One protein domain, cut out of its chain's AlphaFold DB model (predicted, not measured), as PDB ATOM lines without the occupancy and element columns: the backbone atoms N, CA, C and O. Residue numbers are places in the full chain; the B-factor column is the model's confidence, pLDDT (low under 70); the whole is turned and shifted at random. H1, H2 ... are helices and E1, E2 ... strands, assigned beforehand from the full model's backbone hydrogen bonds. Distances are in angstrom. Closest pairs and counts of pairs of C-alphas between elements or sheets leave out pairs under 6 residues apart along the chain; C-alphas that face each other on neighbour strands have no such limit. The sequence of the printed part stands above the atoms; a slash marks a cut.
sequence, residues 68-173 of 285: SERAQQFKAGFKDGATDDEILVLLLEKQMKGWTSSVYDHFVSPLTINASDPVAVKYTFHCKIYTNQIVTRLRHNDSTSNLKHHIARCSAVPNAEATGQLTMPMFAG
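Overview. This is residues 68 to 173 of the 285 residues of an uncharacterized protein of Gymnopus androsaceus JB14 (UniProt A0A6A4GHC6). Picture a small sheet of three strands in the middle of a long, loose rod, with helices strung out toward both ends: H2 and then H1 toward one end, and H4, H5 and H6 toward the other. H2 and H4 only graze the sheet, and H3 packs on H4. The printed part has 106 residues with six named helices and three named strands, in the order H1 H2 H3 E1 E2 E3 H4 H5 H6; the sheet's order is E1, E2, E3, antiparallel throughout, and the class is mixed. The whole is loose, with a radius of gyration of the C-alphas of 17.2 A and spans of 59 by 22 by 21 A.

Arrangement. Begin at the sheet, a meander, each strand the antiparallel neighbour of the one before: E1, residues 112 to 114, E2, residues 122 to 126, and E3, residues 134 to 138. In the hairpin of E1 and E2, at 144 degrees, look for N 124 and O 112, 2.9 A apart and within hydrogen-bond range. In the hairpin of E2 and E3, at 155 degrees, N 123 and O 137 are within that range at 2.8 A. H2, residues 84 to 96, only grazes the sheet with residues 85 to 92; its closest C-alphas to E1 are Leu 88 and Ile 113, 7.6 A. H4, residues 145 to 154, only grazes it with residues 146 to 150; its closest C-alphas to E3 are Val 135 and Leu 147, 7.0 A. H3, residues 102 to 106, touches H4, the closest C-alphas being Val 103 and Lys 148 at 6.5 A. H5, residues 156 to 162, and H4 meet only through their link. H6, residues 168 to 172, is close to H5 but not clearly touching, the closest C-alphas being Val 157 and Met 170, 7.5 A. H1, residues 68 to 75, is apart from H2. Every O i to N i+4 pair is within hydrogen-bond range in H1, H2, H4, H5 and H6; H3 has 0 of 1, but 2 of 2 for O i to N i+3.

Along the chain. Find C-alpha 122 at (151.445, 157.429, 91.652); from there E2 runs 13.0 A to C-alpha 126, and E3 spans 13.4 A. H2 begins at (139.881, 154.680, 100.148) and runs 18.3 A, H4 14.0 A. H6 ends at C-alpha 172, (176.761, 168.894, 85.975).

Size, cuts and confidence. The C-alphas of Asp 80 and Gly 164 are the farthest apart, 58.7 A. The printed part has no cut, and no link is long. Look for low confidence, pLDDT under 70, at residues 160 to 161 and 164 to 173.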
ATOM      1  N   SER A  68     140.564 155.972  82.297       80.81
ATOM      2  CA  SER A  68     139.340 155.981  83.107       80.81
ATOM      3  C   SER A  68     138.717 154.587  83.214       80.81
ATOM      4  O   SER A  68     138.429 154.120  84.315       80.81
ATOM      5  N   GLU A  69     138.608 153.857  82.099       87.38
ATOM      6  CA  GLU A  69     138.073 152.487  82.093       87.38
ATOM      7  C   GLU A  69     138.936 151.538  82.929       87.38
ATOM      8  O   GLU A  69     138.409 150.743  83.705       87.38
ATOM      9  N   ARG A  70     140.269 151.658  82.851       82.56
ATOM     10  CA  ARG A  70     141.183 150.869  83.698       82.56
ATOM     11  C   ARG A  70     141.029 151.194  85.182       82.56
ATOM     12  O   ARG A  70     141.191 150.305  86.020       82.56
ATOM     13  N   ALA A  71     140.741 152.448  85.527       79.12
ATOM     14  CA  ALA A  71     140.470 152.842  86.903       79.12
ATOM     15  C   ALA A  71     139.131 152.268  87.401       79.12
ATOM     16  O   ALA A  71     139.072 151.746  88.514       79.12
ATOM     17  N   GLN A  72     138.085 152.287  86.571       83.38
ATOM     18  CA  GLN A  72     136.769 151.732  86.906       83.38
ATOM     19  C   GLN A  72     136.787 150.205  87.035       83.38
ATOM     20  O   GLN A  72     136.335 149.666  88.044       83.38
ATOM     21  N   GLN A  73     137.375 149.507  86.059       84.75
ATOM     22  CA  GLN A  73     137.495 148.045  86.062       84.75
ATOM     23  C   GLN A  73     138.255 147.538  87.293       84.75
ATOM     24  O   GLN A  73     138.034 146.435  87.782       84.75
ATOM     25  N   PHE A  74     139.142 148.375  87.815       79.62
ATOM     26  CA  PHE A  74     139.876 148.101  89.029       79.62
ATOM     27  C   PHE A  74     139.065 148.336  90.307       79.62
ATOM     28  O   PHE A  74     139.150 147.513  91.216       79.62
ATOM     29  N   LYS A  75     138.261 149.408  90.375       81.69
ATOM     30  CA  LYS A  75     137.349 149.647  91.507       81.69
ATOM     31  C   LYS A  75     136.323 148.520  91.662       81.69
ATOM     32  O   LYS A  75     136.025 148.138  92.785       81.69
ATOM     33  N   ALA A  76     135.883 147.914  90.557       86.31
ATOM     34  CA  ALA A  76     134.930 146.798  90.562       86.31
ATOM     35  C   ALA A  76     135.418 145.525  91.292       86.31
ATOM     36  O   ALA A  76     134.622 144.628  91.551       86.31
ATOM     37  N   GLY A  77     136.715 145.412  91.610       84.75
ATOM     38  CA  GLY A  77     137.270 144.271  92.347       84.75
ATOM     39  C   GLY A  77     137.221 144.392  93.876       84.75
ATOM     40  O   GLY A  77     137.616 143.442  94.555       84.75
ATOM     41  N   PHE A  78     136.797 145.537  94.420       88.44
ATOM     42  CA  PHE A  78     136.762 145.803  95.862       88.44
ATOM     43  C   PHE A  78     135.350 145.633  96.421       88.44
ATOM     44  O   PHE A  78     134.369 145.861  95.724       88.44
ATOM     45  N   LYS A  79     135.251 145.196  97.682       86.38
ATOM     46  CA  LYS A  79     133.964 145.090  98.382       86.38
ATOM     47  C   LYS A  79     133.420 146.493  98.653       86.38
ATOM     48  O   LYS A  79     134.180 147.360  99.086       86.38
ATOM     49  N   ASP A  80     132.118 146.678  98.460       87.00
ATOM     50  CA  ASP A  80     131.431 147.920  98.810       87.00
ATOM     51  C   ASP A  80     131.602 148.201 100.313       87.00
ATOM     52  O   ASP A  80     131.216 147.385 101.152       87.00
ATOM     53  N   GLY A  81     132.229 149.333 100.655       89.06
ATOM     54  CA  GLY A  81     132.410 149.794 102.038       89.06
ATOM     55  C   GLY A  81     133.847 149.823 102.574       89.06
ATOM     56  O   GLY A  81     134.036 150.266 103.703       89.06
ATOM     57  N   ALA A  82     134.855 149.392 101.808       89.75
ATOM     58  CA  ALA A  82     136.250 149.637 102.184       89.75
ATOM     59  C   ALA A  82     136.582 151.135 102.073       89.75
ATOM     60  O   ALA A  82     136.146 151.800 101.129       89.75
ATOM     61  N   THR A  83     137.348 151.663 103.025       91.50
ATOM     62  CA  THR A  83     137.813 153.056 102.956       91.50
ATOM     63  C   THR A  83     138.841 153.220 101.833       91.50
ATOM     64  O   THR A  83     139.559 152.274 101.496       91.50
ATOM     65  N   ASP A  84     138.934 154.416 101.243       85.50
ATOM     66  CA  ASP A  84     139.881 154.680 100.148       85.50
ATOM     67  C   ASP A  84     141.332 154.351 100.556       85.50
ATOM     68  O   ASP A  84     142.079 153.768  99.767       85.50
ATOM     69  N   ASP A  85     141.711 154.619 101.809       87.44
ATOM     70  CA  ASP A  85     143.046 154.318 102.339       87.44
ATOM     71  C   ASP A  85     143.311 152.809 102.469       87.44
ATOM     72  O   ASP A  85     144.373 152.327 102.065       87.44
ATOM     73  N   GLU A  86     142.345 152.027 102.963       90.50
ATOM     74  CA  GLU A  86     142.461 150.562 103.036       90.50
ATOM     75  C   GLU A  86     142.590 149.944 101.644       90.50
ATOM     76  O   GLU A  86     143.402 149.037 101.427       90.50
ATOM     77  N   ILE A  87     141.819 150.460 100.680       88.62
ATOM     78  CA  ILE A  87     141.915 150.050  99.281       88.62
ATOM     79  C   ILE A  87     143.336 150.323  98.780       88.62
ATOM     80  O   ILE A  87     143.969 149.422  98.232       88.62
ATOM     81  N   LEU A  88     143.887 151.518  99.008       88.81
ATOM     82  CA  LEU A  88     145.245 151.867  98.580       88.81
ATOM     83  C   LEU A  88     146.327 150.958  99.192       88.81
ATOM     84  O   LEU A  88     147.234 150.536  98.467       88.81
ATOM     85  N   VAL A  89     146.221 150.603 100.475       89.50
ATOM     86  CA  VAL A  89     147.174 149.697 101.145       89.50
ATOM     87  C   VAL A  89     147.100 148.282 100.567       89.50
ATOM     88  O   VAL A  89     148.119 147.747 100.124       89.50
ATOM     89  N   LEU A  90     145.899 147.700 100.470       89.31
ATOM     90  CA  LEU A  90     145.700 146.360  99.893       89.31
ATOM     91  C   LEU A  90     146.207 146.277  98.449       89.31
ATOM     92  O   LEU A  90     146.701 145.243  97.986       89.31
ATOM     93  N   LEU A  91     146.096 147.384  97.720       87.12
ATOM     94  CA  LEU A  91     146.583 147.492  96.358       87.12
ATOM     95  C   LEU A  91     148.083 147.523  96.244       87.12
ATOM     96  O   LEU A  91     148.633 146.853  95.365       87.12
ATOM     97  N   LEU A  92     148.729 148.285  97.117       90.81
ATOM     98  CA  LEU A  92     150.173 148.313  97.174       90.81
ATOM     99  C   LEU A  92     150.708 146.916  97.493       90.81
ATOM    100  O   LEU A  92     151.553 146.420  96.756       90.81
ATOM    101  N   GLU A  93     150.143 146.225  98.483       91.50
ATOM    102  CA  GLU A  93     150.542 144.854  98.822       91.50
ATOM    103  C   GLU A  93     150.360 143.877  97.653       91.50
ATOM    104  O   GLU A  93     151.253 143.079  97.349       91.50
ATOM    105  N   LYS A  94     149.216 143.936  96.961       90.75
ATOM    106  CA  LYS A  94     148.938 143.063  95.813       90.75
ATOM    107  C   LYS A  94     149.909 143.312  94.662       90.75
ATOM    108  O   LYS A  94     150.347 142.355  94.026       90.75
ATOM    109  N   GLN A  95     150.249 144.570  94.390       90.25
ATOM    110  CA  GLN A  95     151.219 144.899  93.350       90.25
ATOM    111  C   GLN A  95     152.647 144.540  93.749       90.25
ATOM    112  O   GLN A  95     153.364 143.957  92.936       90.25
ATOM    113  N   MET A  96     153.041 144.807  94.996       91.62
ATOM    114  CA  MET A  96     154.363 144.462  95.515       91.62
ATOM    115  C   MET A  96     154.627 142.954  95.463       91.62
ATOM    116  O   MET A  96     155.746 142.547  95.174       91.62
ATOM    117  N   LYS A  97     153.602 142.107  95.628       93.44
ATOM    118  CA  LYS A  97     153.731 140.651  95.417       93.44
ATOM    119  C   LYS A  97     154.126 140.271  93.983       93.44
ATOM    120  O   LYS A  97     154.742 139.230  93.787       93.44
ATOM    121  N   GLY A  98     153.775 141.087  92.988       90.56
ATOM    122  CA  GLY A  98     154.152 140.876  91.586       90.56
ATOM    123  C   GLY A  98     155.517 141.461  91.212       90.56
ATOM    124  O   GLY A  98     155.992 141.267  90.094       90.56
ATOM    125  N   TRP A  99     156.154 142.205  92.113       93.06
ATOM    126  CA  TRP A  99     157.422 142.872  91.857       93.06
ATOM    127  C   TRP A  99     158.594 141.944  92.165       93.06
ATOM    128  O   TRP A  99     159.070 141.866  93.288       93.06
ATOM    129  N   THR A 100     159.079 141.251  91.139       94.69
ATOM    130  CA  THR A 100     160.177 140.274  91.263       94.69
ATOM    131  C   THR A 100     161.546 140.819  90.857       94.69
ATOM    132  O   THR A 100     162.554 140.128  90.970       94.69
ATOM    133  N   SER A 101     161.609 142.050  90.342       95.25
ATOM    134  CA  SER A 101     162.856 142.625  89.840       95.25
ATOM    135  C   SER A 101     163.721 143.171  90.979       95.25
ATOM    136  O   SER A 101     163.250 143.959  91.793       95.25
ATOM    137  N   SER A 102     165.016 142.856  90.967       95.94
ATOM    138  CA  SER A 102     165.998 143.356  91.946       95.94
ATOM    139  C   SER A 102     166.142 144.884  91.983       95.94
ATOM    140  O   SER A 102     166.720 145.438  92.912       95.94
ATOM    141  N   VAL A 103     165.597 145.607  90.997       96.50
ATOM    142  CA  VAL A 103     165.592 147.079  90.994       96.50
ATOM    143  C   VAL A 103     164.864 147.662  92.205       96.50
ATOM    144  O   VAL A 103     165.184 148.767  92.631       96.50
ATOM    145  N   TYR A 104     163.894 146.941  92.770       96.50
ATOM    146  CA  TYR A 104     163.132 147.421  93.920       96.50
ATOM    147  C   TYR A 104     163.936 147.367  95.225       96.50
ATOM    148  O   TYR A 104     163.693 148.188  96.107       96.50
ATOM    149  N   ASP A 105     164.957 146.509  95.314       96.38
ATOM    150  CA  ASP A 105     165.830 146.404  96.492       96.38
ATOM    151  C   ASP A 105     166.634 147.685  96.743       96.38
ATOM    152  O   ASP A 105     167.118 147.915  97.852       96.38
ATOM    153  N   HIS A 106     166.756 148.549  95.733       96.50
ATOM    154  CA  HIS A 106     167.438 149.835  95.828       96.50
ATOM    155  C   HIS A 106     166.619 150.925  96.546       96.50
ATOM    156  O   HIS A 106     167.173 151.943  96.967       96.50
ATOM    157  N   PHE A 107     165.308 150.728  96.710       96.94
ATOM    158  CA  PHE A 107     164.396 151.735  97.252       96.94
ATOM    159  C   PHE A 107     163.848 151.329  98.625       96.94
ATOM    160  O   PHE A 107     163.737 150.145  98.945       96.94
ATOM    161  N   VAL A 108     163.539 152.318  99.465       96.19
ATOM    162  CA  VAL A 108     162.982 152.108 100.810       96.19
ATOM    163  C   VAL A 108     161.559 151.548 100.708       96.19
ATOM    164  O   VAL A 108     160.768 151.979  99.871       96.19
ATOM    165  N   SER A 109     161.247 150.586 101.577       90.31
ATOM    166  CA  SER A 109     159.922 149.985 101.742       90.31
ATOM    167  C   SER A 109     159.418 150.273 103.165       90.31
ATOM    168  O   SER A 109     160.243 150.216 104.082       90.31
ATOM    169  N   PRO A 110     158.120 150.559 103.387       86.00
ATOM    170  CA  PRO A 110     157.031 150.630 102.407       86.00
ATOM    171  C   PRO A 110     157.081 151.898 101.538       86.00
ATOM    172  O   PRO A 110     157.704 152.894 101.895       86.00
ATOM    173  N   LEU A 111     156.439 151.841 100.370       90.94
ATOM    174  CA  LEU A 111     156.380 152.966  99.437       90.94
ATOM    175  C   LEU A 111     155.296 153.959  99.844       90.94
ATOM    176  O   LEU A 111     154.229 153.564 100.311       90.94
ATOM    177  N   THR A 112     155.525 155.235  99.546       92.50
ATOM    178  CA  THR A 112     154.521 156.281  99.755       92.50
ATOM    179  C   THR A 112     153.610 156.373  98.534       92.50
ATOM    180  O   THR A 112     154.065 156.606  97.406       92.50
ATOM    181  N   ILE A 113     152.307 156.198  98.744       92.50
ATOM    182  CA  ILE A 113     151.294 156.398  97.707       92.50
ATOM    183  C   ILE A 113     150.929 157.876  97.701       92.50
ATOM    184  O   ILE A 113     150.528 158.424  98.724       92.50
ATOM    185  N   ASN A 114     151.068 158.528  96.551       89.12
ATOM    186  CA  ASN A 114     150.643 159.910  96.415       89.12
ATOM    187  C   ASN A 114     149.234 159.943  95.813       89.12
ATOM    188  O   ASN A 114     149.065 159.757  94.607       89.12
ATOM    189  N   ALA A 115     148.238 160.133  96.680       84.88
ATOM    190  CA  ALA A 115     146.821 160.224  96.327       84.88
ATOM    191  C   ALA A 115     146.359 161.665  96.022       84.88
ATOM    192  O   ALA A 115     145.171 161.898  95.833       84.88
ATOM    193  N   SER A 116     147.281 162.638  95.954       86.38
ATOM    194  CA  SER A 116     146.932 164.036  95.640       86.38
ATOM    195  C   SER A 116     146.359 164.232  94.233       86.38
ATOM    196  O   SER A 116     145.682 165.225  93.979       86.38
ATOM    197  N   ASP A 117     146.617 163.296  93.317       83.25
ATOM    198  CA  ASP A 117     146.113 163.331  91.948       83.25
ATOM    199  C   ASP A 117     144.851 162.449  91.833       83.25
ATOM    200  O   ASP A 117     144.963 161.218  91.896       83.25
ATOM    201  N   PRO A 118     143.651 163.037  91.646       78.75
ATOM    202  CA  PRO A 118     142.397 162.285  91.583       78.75
ATOM    203  C   PRO A 118     142.297 161.391  90.339       78.75
ATOM    204  O   PRO A 118     141.460 160.489  90.290       78.75
ATOM    205  N   VAL A 119     143.134 161.630  89.323       82.38
ATOM    206  CA  VAL A 119     143.086 160.920  88.040       82.38
ATOM    207  C   VAL A 119     144.085 159.764  88.003       82.38
ATOM    208  O   VAL A 119     143.814 158.732  87.383       82.38
ATOM    209  N   ALA A 120     145.241 159.898  88.659       86.31
ATOM    210  CA  ALA A 120     146.324 158.929  88.534       86.31
ATOM    211  C   ALA A 120     147.029 158.616  89.860       86.31
ATOM    212  O   ALA A 120     147.814 159.407  90.375       86.31
ATOM    213  N   VAL A 121     146.868 157.376  90.331       89.06
ATOM    214  CA  VAL A 121     147.643 156.841  91.460       89.06
ATOM    215  C   VAL A 121     149.122 156.741  91.071       89.06
ATOM    216  O   VAL A 121     149.480 156.037  90.114       89.06
ATOM    217  N   LYS A 122     149.985 157.436  91.821       94.19
ATOM    218  CA  LYS A 122     151.445 157.429  91.652       94.19
ATOM    219  C   LYS A 122     152.119 156.815  92.878       94.19
ATOM    220  O   LYS A 122     151.797 157.151  94.016       94.19
ATOM    221  N   TYR A 123     153.091 155.946  92.628       94.62
ATOM    222  CA  TYR A 123     153.980 155.393  93.643       94.62
ATOM    223  C   TYR A 123     155.251 156.219  93.729       94.62
ATOM    224  O   TYR A 123     155.848 156.558  92.703       94.62
ATOM    225  N   THR A 124     155.661 156.510  94.956       95.69
ATOM    226  CA  THR A 124     156.851 157.296  95.264       95.69
ATOM    227  C   THR A 124     157.916 156.370  95.837       95.69
ATOM    228  O   THR A 124     157.718 155.755  96.884       95.69
ATOM    229  N   PHE A 125     159.035 156.246  95.129       96.56
ATOM    230  CA  PHE A 125     160.172 155.417  95.505       96.56
ATOM    231  C   PHE A 125     161.284 156.313  96.052       96.56
ATOM    232  O   PHE A 125     161.806 157.168  95.333       96.56
ATOM    233  N   HIS A 126     161.662 156.100  97.310       96.12
ATOM    234  CA  HIS A 126     162.774 156.804  97.947       96.12
ATOM    235  C   HIS A 126     164.056 155.989  97.798       96.12
ATOM    236  O   HIS A 126     164.080 154.807  98.147       96.12
ATOM    237  N   CYS A 127     165.115 156.594  97.259       96.69
ATOM    238  CA  CYS A 127     166.407 155.926  97.113       96.69
ATOM    239  C   CYS A 127     167.034 155.642  98.492       96.69
ATOM    240  O   CYS A 127     167.072 156.526  99.347       96.69
ATOM    241  N   LYS A 128     167.557 154.423  98.709       95.88
ATOM    242  CA  LYS A 128     168.247 154.055  99.965       95.88
ATOM    243  C   LYS A 128     169.582 154.777 100.157       95.88
ATOM    244  O   LYS A 128     169.980 155.006 101.292       95.88
ATOM    245  N   ILE A 129     170.275 155.091  99.060       93.31
ATOM    246  CA  ILE A 129     171.586 155.762  99.090       93.31
ATOM    247  C   ILE A 129     171.401 157.277  99.242       93.31
ATOM    248  O   ILE A 129     172.072 157.902 100.055       93.31
ATOM    249  N   TYR A 130     170.454 157.860  98.498       91.62
ATOM    250  CA  TYR A 130     170.157 159.294  98.509       91.62
ATOM    251  C   TYR A 130     168.720 159.543  98.953       91.62
ATOM    252  O   TYR A 130     167.813 159.610  98.127       91.62
ATOM    253  N   THR A 131     168.508 159.744 100.251       89.62
ATOM    254  CA  THR A 131     167.168 159.937 100.839       89.62
ATOM    255  C   THR A 131     166.389 161.110 100.234       89.62
ATOM    256  O   THR A 131     165.160 161.081 100.202       89.62
ATOM    257  N   ASN A 132     167.094 162.113  99.703       89.88
ATOM    258  CA  ASN A 132     166.506 163.284  99.048       89.88
ATOM    259  C   ASN A 132     166.105 163.037  97.584       89.88
ATOM    260  O   ASN A 132     165.431 163.877  96.989       89.88
ATOM    261  N   GLN A 133     166.518 161.918  96.976       93.06
ATOM    262  CA  GLN A 133     166.118 161.574  95.616       93.06
ATOM    263  C   GLN A 133     164.884 160.682  95.609       93.06
ATOM    264  O   GLN A 133     164.825 159.624  96.241       93.06
ATOM    265  N   ILE A 134     163.908 161.125  94.825       95.25
ATOM    266  CA  ILE A 134     162.595 160.517  94.726       95.25
ATOM    267  C   ILE A 134     162.340 160.157  93.265       95.25
ATOM    268  O   ILE A 134     162.474 160.996  92.375       95.25
ATOM    269  N   VAL A 135     161.942 158.912  93.018       96.31
ATOM    270  CA  VAL A 135     161.495 158.446  91.702       96.31
ATOM    271  C   VAL A 135     160.005 158.163  91.782       96.31
ATOM    272  O   VAL A 135     159.558 157.397  92.629       96.31
ATOM    273  N   THR A 136     159.218 158.765  90.897       95.31
ATOM    274  CA  THR A 136     157.778 158.510  90.826       95.31
ATOM    275  C   THR A 136     157.449 157.563  89.678       95.31
ATOM    276  O   THR A 136     158.107 157.547  88.632       95.31
ATOM    277  N   ARG A 137     156.424 156.731  89.872       93.94
ATOM    278  CA  ARG A 137     155.914 155.813  88.850       93.94
ATOM    279  C   ARG A 137     154.395 155.784  88.870       93.94
ATOM    280  O   ARG A 137     153.781 155.648  89.922       93.94
ATOM    281  N   LEU A 138     153.795 155.862  87.688       91.94
ATOM    282  CA  LEU A 138     152.360 155.657  87.506       91.94
ATOM    283  C   LEU A 138     151.993 154.201  87.780       91.94
ATOM    284  O   LEU A 138     152.685 153.289  87.326       91.94
ATOM    285  N   ARG A 139     150.863 153.981  88.452       90.44
ATOM    286  CA  ARG A 139     150.413 152.644  88.848       90.44
ATOM    287  C   ARG A 139     150.309 151.627  87.703       90.44
ATOM    288  O   ARG A 139     150.534 150.442  87.920       90.44
ATOM    289  N   HIS A 140     149.913 152.081  86.518       87.56
ATOM    290  CA  HIS A 140     149.690 151.236  85.340       87.56
ATOM    291  C   HIS A 140     150.923 151.121  84.433       87.56
ATOM    292  O   HIS A 140     150.833 150.547  83.352       87.56
ATOM    293  N   ASN A 141     152.046 151.738  84.808       89.50
ATOM    294  CA  ASN A 141     153.278 151.608  84.052       89.50
ATOM    295  C   ASN A 141     153.980 150.329  84.504       89.50
ATOM    296  O   ASN A 141     154.448 150.279  85.636       89.50
ATOM    297  N   ASP A 142     154.076 149.324  83.638       88.62
ATOM    298  CA  ASP A 142     154.749 148.051  83.938       88.62
ATOM    299  C   ASP A 142     156.269 148.111  83.701       88.62
ATOM    300  O   ASP A 142     157.020 147.274  84.208       88.62
ATOM    301  N   SER A 143     156.754 149.147  83.008       93.25
ATOM    302  CA  SER A 143     158.180 149.352  82.770       93.25
ATOM    303  C   SER A 143     158.918 149.771  84.043       93.25
ATOM    304  O   SER A 143     158.450 150.589  84.834       93.25
ATOM    305  N   THR A 144     160.129 149.239  84.203       95.31
ATOM    306  CA  THR A 144     161.079 149.595  85.269       95.31
ATOM    307  C   THR A 144     162.200 150.514  84.773       95.31
ATOM    308  O   THR A 144     163.192 150.708  85.473       95.31
ATOM    309  N   SER A 145     162.088 151.069  83.560       94.94
ATOM    310  CA  SER A 145     163.167 151.845  82.930       94.94
ATOM    311  C   SER A 145     163.578 153.081  83.736       94.94
ATOM    312  O   SER A 145     164.772 153.330  83.887       94.94
ATOM    313  N   ASN A 146     162.624 153.813  84.317       94.31
ATOM    314  CA  ASN A 146     162.895 154.962  85.190       94.31
ATOM    315  C   ASN A 146     163.674 154.560  86.459       94.31
ATOM    316  O   ASN A 146     164.652 155.219  86.806       94.31
ATOM    317  N   LEU A 147     163.290 153.453  87.108       96.00
ATOM    318  CA  LEU A 147     163.994 152.909  88.273       96.00
ATOM    319  C   LEU A 147     165.417 152.472  87.896       96.00
ATOM    320  O   LEU A 147     166.371 152.837  88.576       96.00
ATOM    321  N   LYS A 148     165.577 151.741  86.784       96.50
ATOM    322  CA  LYS A 148     166.892 151.296  86.287       96.50
ATOM    323  C   LYS A 148     167.818 152.470  85.985       96.50
ATOM    324  O   LYS A 148     168.990 152.432  86.348       96.50
ATOM    325  N   HIS A 149     167.289 153.515  85.351       94.75
ATOM    326  CA  HIS A 149     168.054 154.715  85.020       94.75
ATOM    327  C   HIS A 149     168.537 155.446  86.270       94.75
ATOM    328  O   HIS A 149     169.685 155.884  86.334       94.75
ATOM    329  N   HIS A 150     167.681 155.527  87.290       95.06
ATOM    330  CA  HIS A 150     168.076 156.058  88.586       95.06
ATOM    331  C   HIS A 150     169.188 155.215  89.221       95.06
ATOM    332  O   HIS A 150     170.211 155.776  89.592       95.06
ATOM    333  N   ILE A 151     169.045 153.885  89.281       95.88
ATOM    334  CA  ILE A 151     170.053 152.986  89.874       95.88
ATOM    335  C   ILE A 151     171.410 153.131  89.182       95.88
ATOM    336  O   ILE A 151     172.427 153.232  89.862       95.88
ATOM    337  N   ALA A 152     171.431 153.183  87.846       92.88
ATOM    338  CA  ALA A 152     172.661 153.336  87.070       92.88
ATOM    339  C   ALA A 152     173.404 154.645  87.387       92.88
ATOM    340  O   ALA A 152     174.631 154.671  87.427       92.88
ATOM    341  N   ARG A 153     172.666 155.732  87.644       89.56
ATOM    342  CA  ARG A 153     173.244 157.011  88.080       89.56
ATOM    343  C   ARG A 153     173.632 156.987  89.553       89.56
ATOM    344  O   ARG A 153     174.670 157.515  89.922       89.56
ATOM    345  N   CYS A 154     172.806 156.365  90.385       92.12
ATOM    346  CA  CYS A 154     172.985 156.312  91.825       92.12
ATOM    347  C   CYS A 154     174.237 155.517  92.216       92.12
ATOM    348  O   CYS A 154     175.004 155.972  93.055       92.12
ATOM    349  N   SER A 155     174.506 154.379  91.570       87.12
ATOM    350  CA  SER A 155     175.708 153.577  91.837       87.12
ATOM    351  C   SER A 155     177.002 154.212  91.315       87.12
ATOM    352  O   SER A 155     178.085 153.883  91.801       87.12
ATOM    353  N   ALA A 156     176.920 155.135  90.353       79.69
ATOM    354  CA  ALA A 156     178.088 155.843  89.839       79.69
ATOM    355  C   ALA A 156     178.663 156.848  90.854       79.69
ATOM    356  O   ALA A 156     179.860 157.125  90.822       79.69
ATOM    357  N   VAL A 157     177.836 157.370  91.769       74.94
ATOM    358  CA  VAL A 157     178.222 158.460  92.678       74.94
ATOM    359  C   VAL A 157     179.177 158.051  93.796       74.94
ATOM    360  O   VAL A 157     180.272 158.615  93.842       74.94
ATOM    361  N   PRO A 158     178.877 157.030  94.615       75.19
ATOM    362  CA  PRO A 158     179.793 156.609  95.674       75.19
ATOM    363  C   PRO A 158     181.149 156.146  95.123       75.19
ATOM    364  O   PRO A 158     182.188 156.348  95.747       75.19
ATOM    365  N   ASN A 159     181.151 155.560  93.921       70.25
ATOM    366  CA  ASN A 159     182.371 155.100  93.263       70.25
ATOM    367  C   ASN A 159     183.283 156.255  92.834       70.25
ATOM    368  O   ASN A 159     184.498 156.107  92.920       70.25
ATOM    369  N   ALA A 160     182.725 157.385  92.390       67.31
ATOM    370  CA  ALA A 160     183.508 158.561  92.008       67.31
ATOM    371  C   ALA A 160     184.014 159.355  93.224       67.31
ATOM    372  O   ALA A 160     185.104 159.926  93.185       67.31
ATOM    373  N   GLU A 161     183.233 159.380  94.310       68.25
ATOM    374  CA  GLU A 161     183.665 159.968  95.582       68.25
ATOM    375  C   GLU A 161     184.857 159.199  96.163       68.25
ATOM    376  O   GLU A 161     185.841 159.812  96.575       68.25
ATOM    377  N   ALA A 162     184.825 157.862  96.119       73.88
ATOM    378  CA  ALA A 162     185.923 157.023  96.597       73.88
ATOM    379  C   ALA A 162     187.241 157.239  95.826       73.88
ATOM    380  O   ALA A 162     188.319 157.138  96.411       73.88
ATOM    381  N   THR A 163     187.180 157.552  94.529       77.62
ATOM    382  CA  THR A 163     188.358 157.871  93.702       77.62
ATOM    383  C   THR A 163     188.790 159.335  93.773       77.62
ATOM    384  O   THR A 163     189.819 159.682  93.194       77.62
ATOM    385  N   GLY A 164     188.041 160.207  94.457       69.38
ATOM    386  CA  GLY A 164     188.339 161.642  94.530       69.38
ATOM    387  C   GLY A 164     188.235 162.373  93.185       69.38
ATOM    388  O   GLY A 164     188.693 163.506  93.062       69.38
ATOM    389  N   GLN A 165     187.639 161.740  92.171       64.88
ATOM    390  CA  GLN A 165     187.407 162.321  90.854       64.88
ATOM    391  C   GLN A 165     185.910 162.294  90.565       64.88
ATOM    392  O   GLN A 165     185.393 161.387  89.913       64.88
ATOM    393  N   LEU A 166     185.205 163.327  91.027       61.91
ATOM    394  CA  LEU A 166     183.878 163.624  90.504       61.91
ATOM    395  C   LEU A 166     184.037 163.952  89.020       61.91
ATOM    396  O   LEU A 166     184.642 164.956  88.647       61.91
ATOM    397  N   THR A 167     183.529 163.077  88.155       64.12
ATOM    398  CA  THR A 167     183.537 163.359  86.720       64.12
ATOM    399  C   THR A 167     182.669 164.593  86.454       64.12
ATOM    400  O   THR A 167     181.632 164.780  87.091       64.12
ATOM    401  N   MET A 168     183.071 165.453  85.514       59.84
ATOM    402  CA  MET A 168     182.320 166.673  85.179       59.84
ATOM    403  C   MET A 168     180.815 166.430  84.913       59.84
ATOM    404  O   MET A 168     180.000 167.227  85.372       59.84
ATOM    405  N   PRO A 169     180.390 165.312  84.283       59.12
ATOM    406  CA  PRO A 169     178.971 164.979  84.133       59.12
ATOM    407  C   PRO A 169     178.231 164.707  85.445       59.12
ATOM    408  O   PRO A 169     177.014 164.824  85.482       59.12
ATOM    409  N   MET A 170     178.923 164.324  86.516       63.25
ATOM    410  CA  MET A 170     178.321 164.124  87.835       63.25
ATOM    411  C   MET A 170     178.157 165.435  88.590       63.25
ATOM    412  O   MET A 170     177.143 165.625  89.253       63.25
ATOM    413  N   PHE A 171     179.116 166.349  88.429       64.44
ATOM    414  CA  PHE A 171     178.979 167.726  88.895       64.44
ATOM    415  C   PHE A 171     177.839 168.439  88.148       64.44
ATOM    416  O   PHE A 171     176.943 169.005  88.762       64.44
ATOM    417  N   ALA A 172     177.801 168.309  86.821       62.78
ATOM    418  CA  ALA A 172     176.761 168.894  85.975       62.78
ATOM    419  C   ALA A 172     175.413 168.141  86.027       62.78
ATOM    420  O   ALA A 172     174.380 168.691  85.657       62.78
ATOM    421  N   GLY A 173     175.402 166.880  86.470       60.16
ATOM    422  CA  GLY A 173     174.251 165.975  86.359       60.16
ATOM    423  C   GLY A 173     173.124 166.223  87.360       60.16
ATOM    424  O   GLY A 173     172.036 165.672  87.186       60.16
TER     425      GLY A 173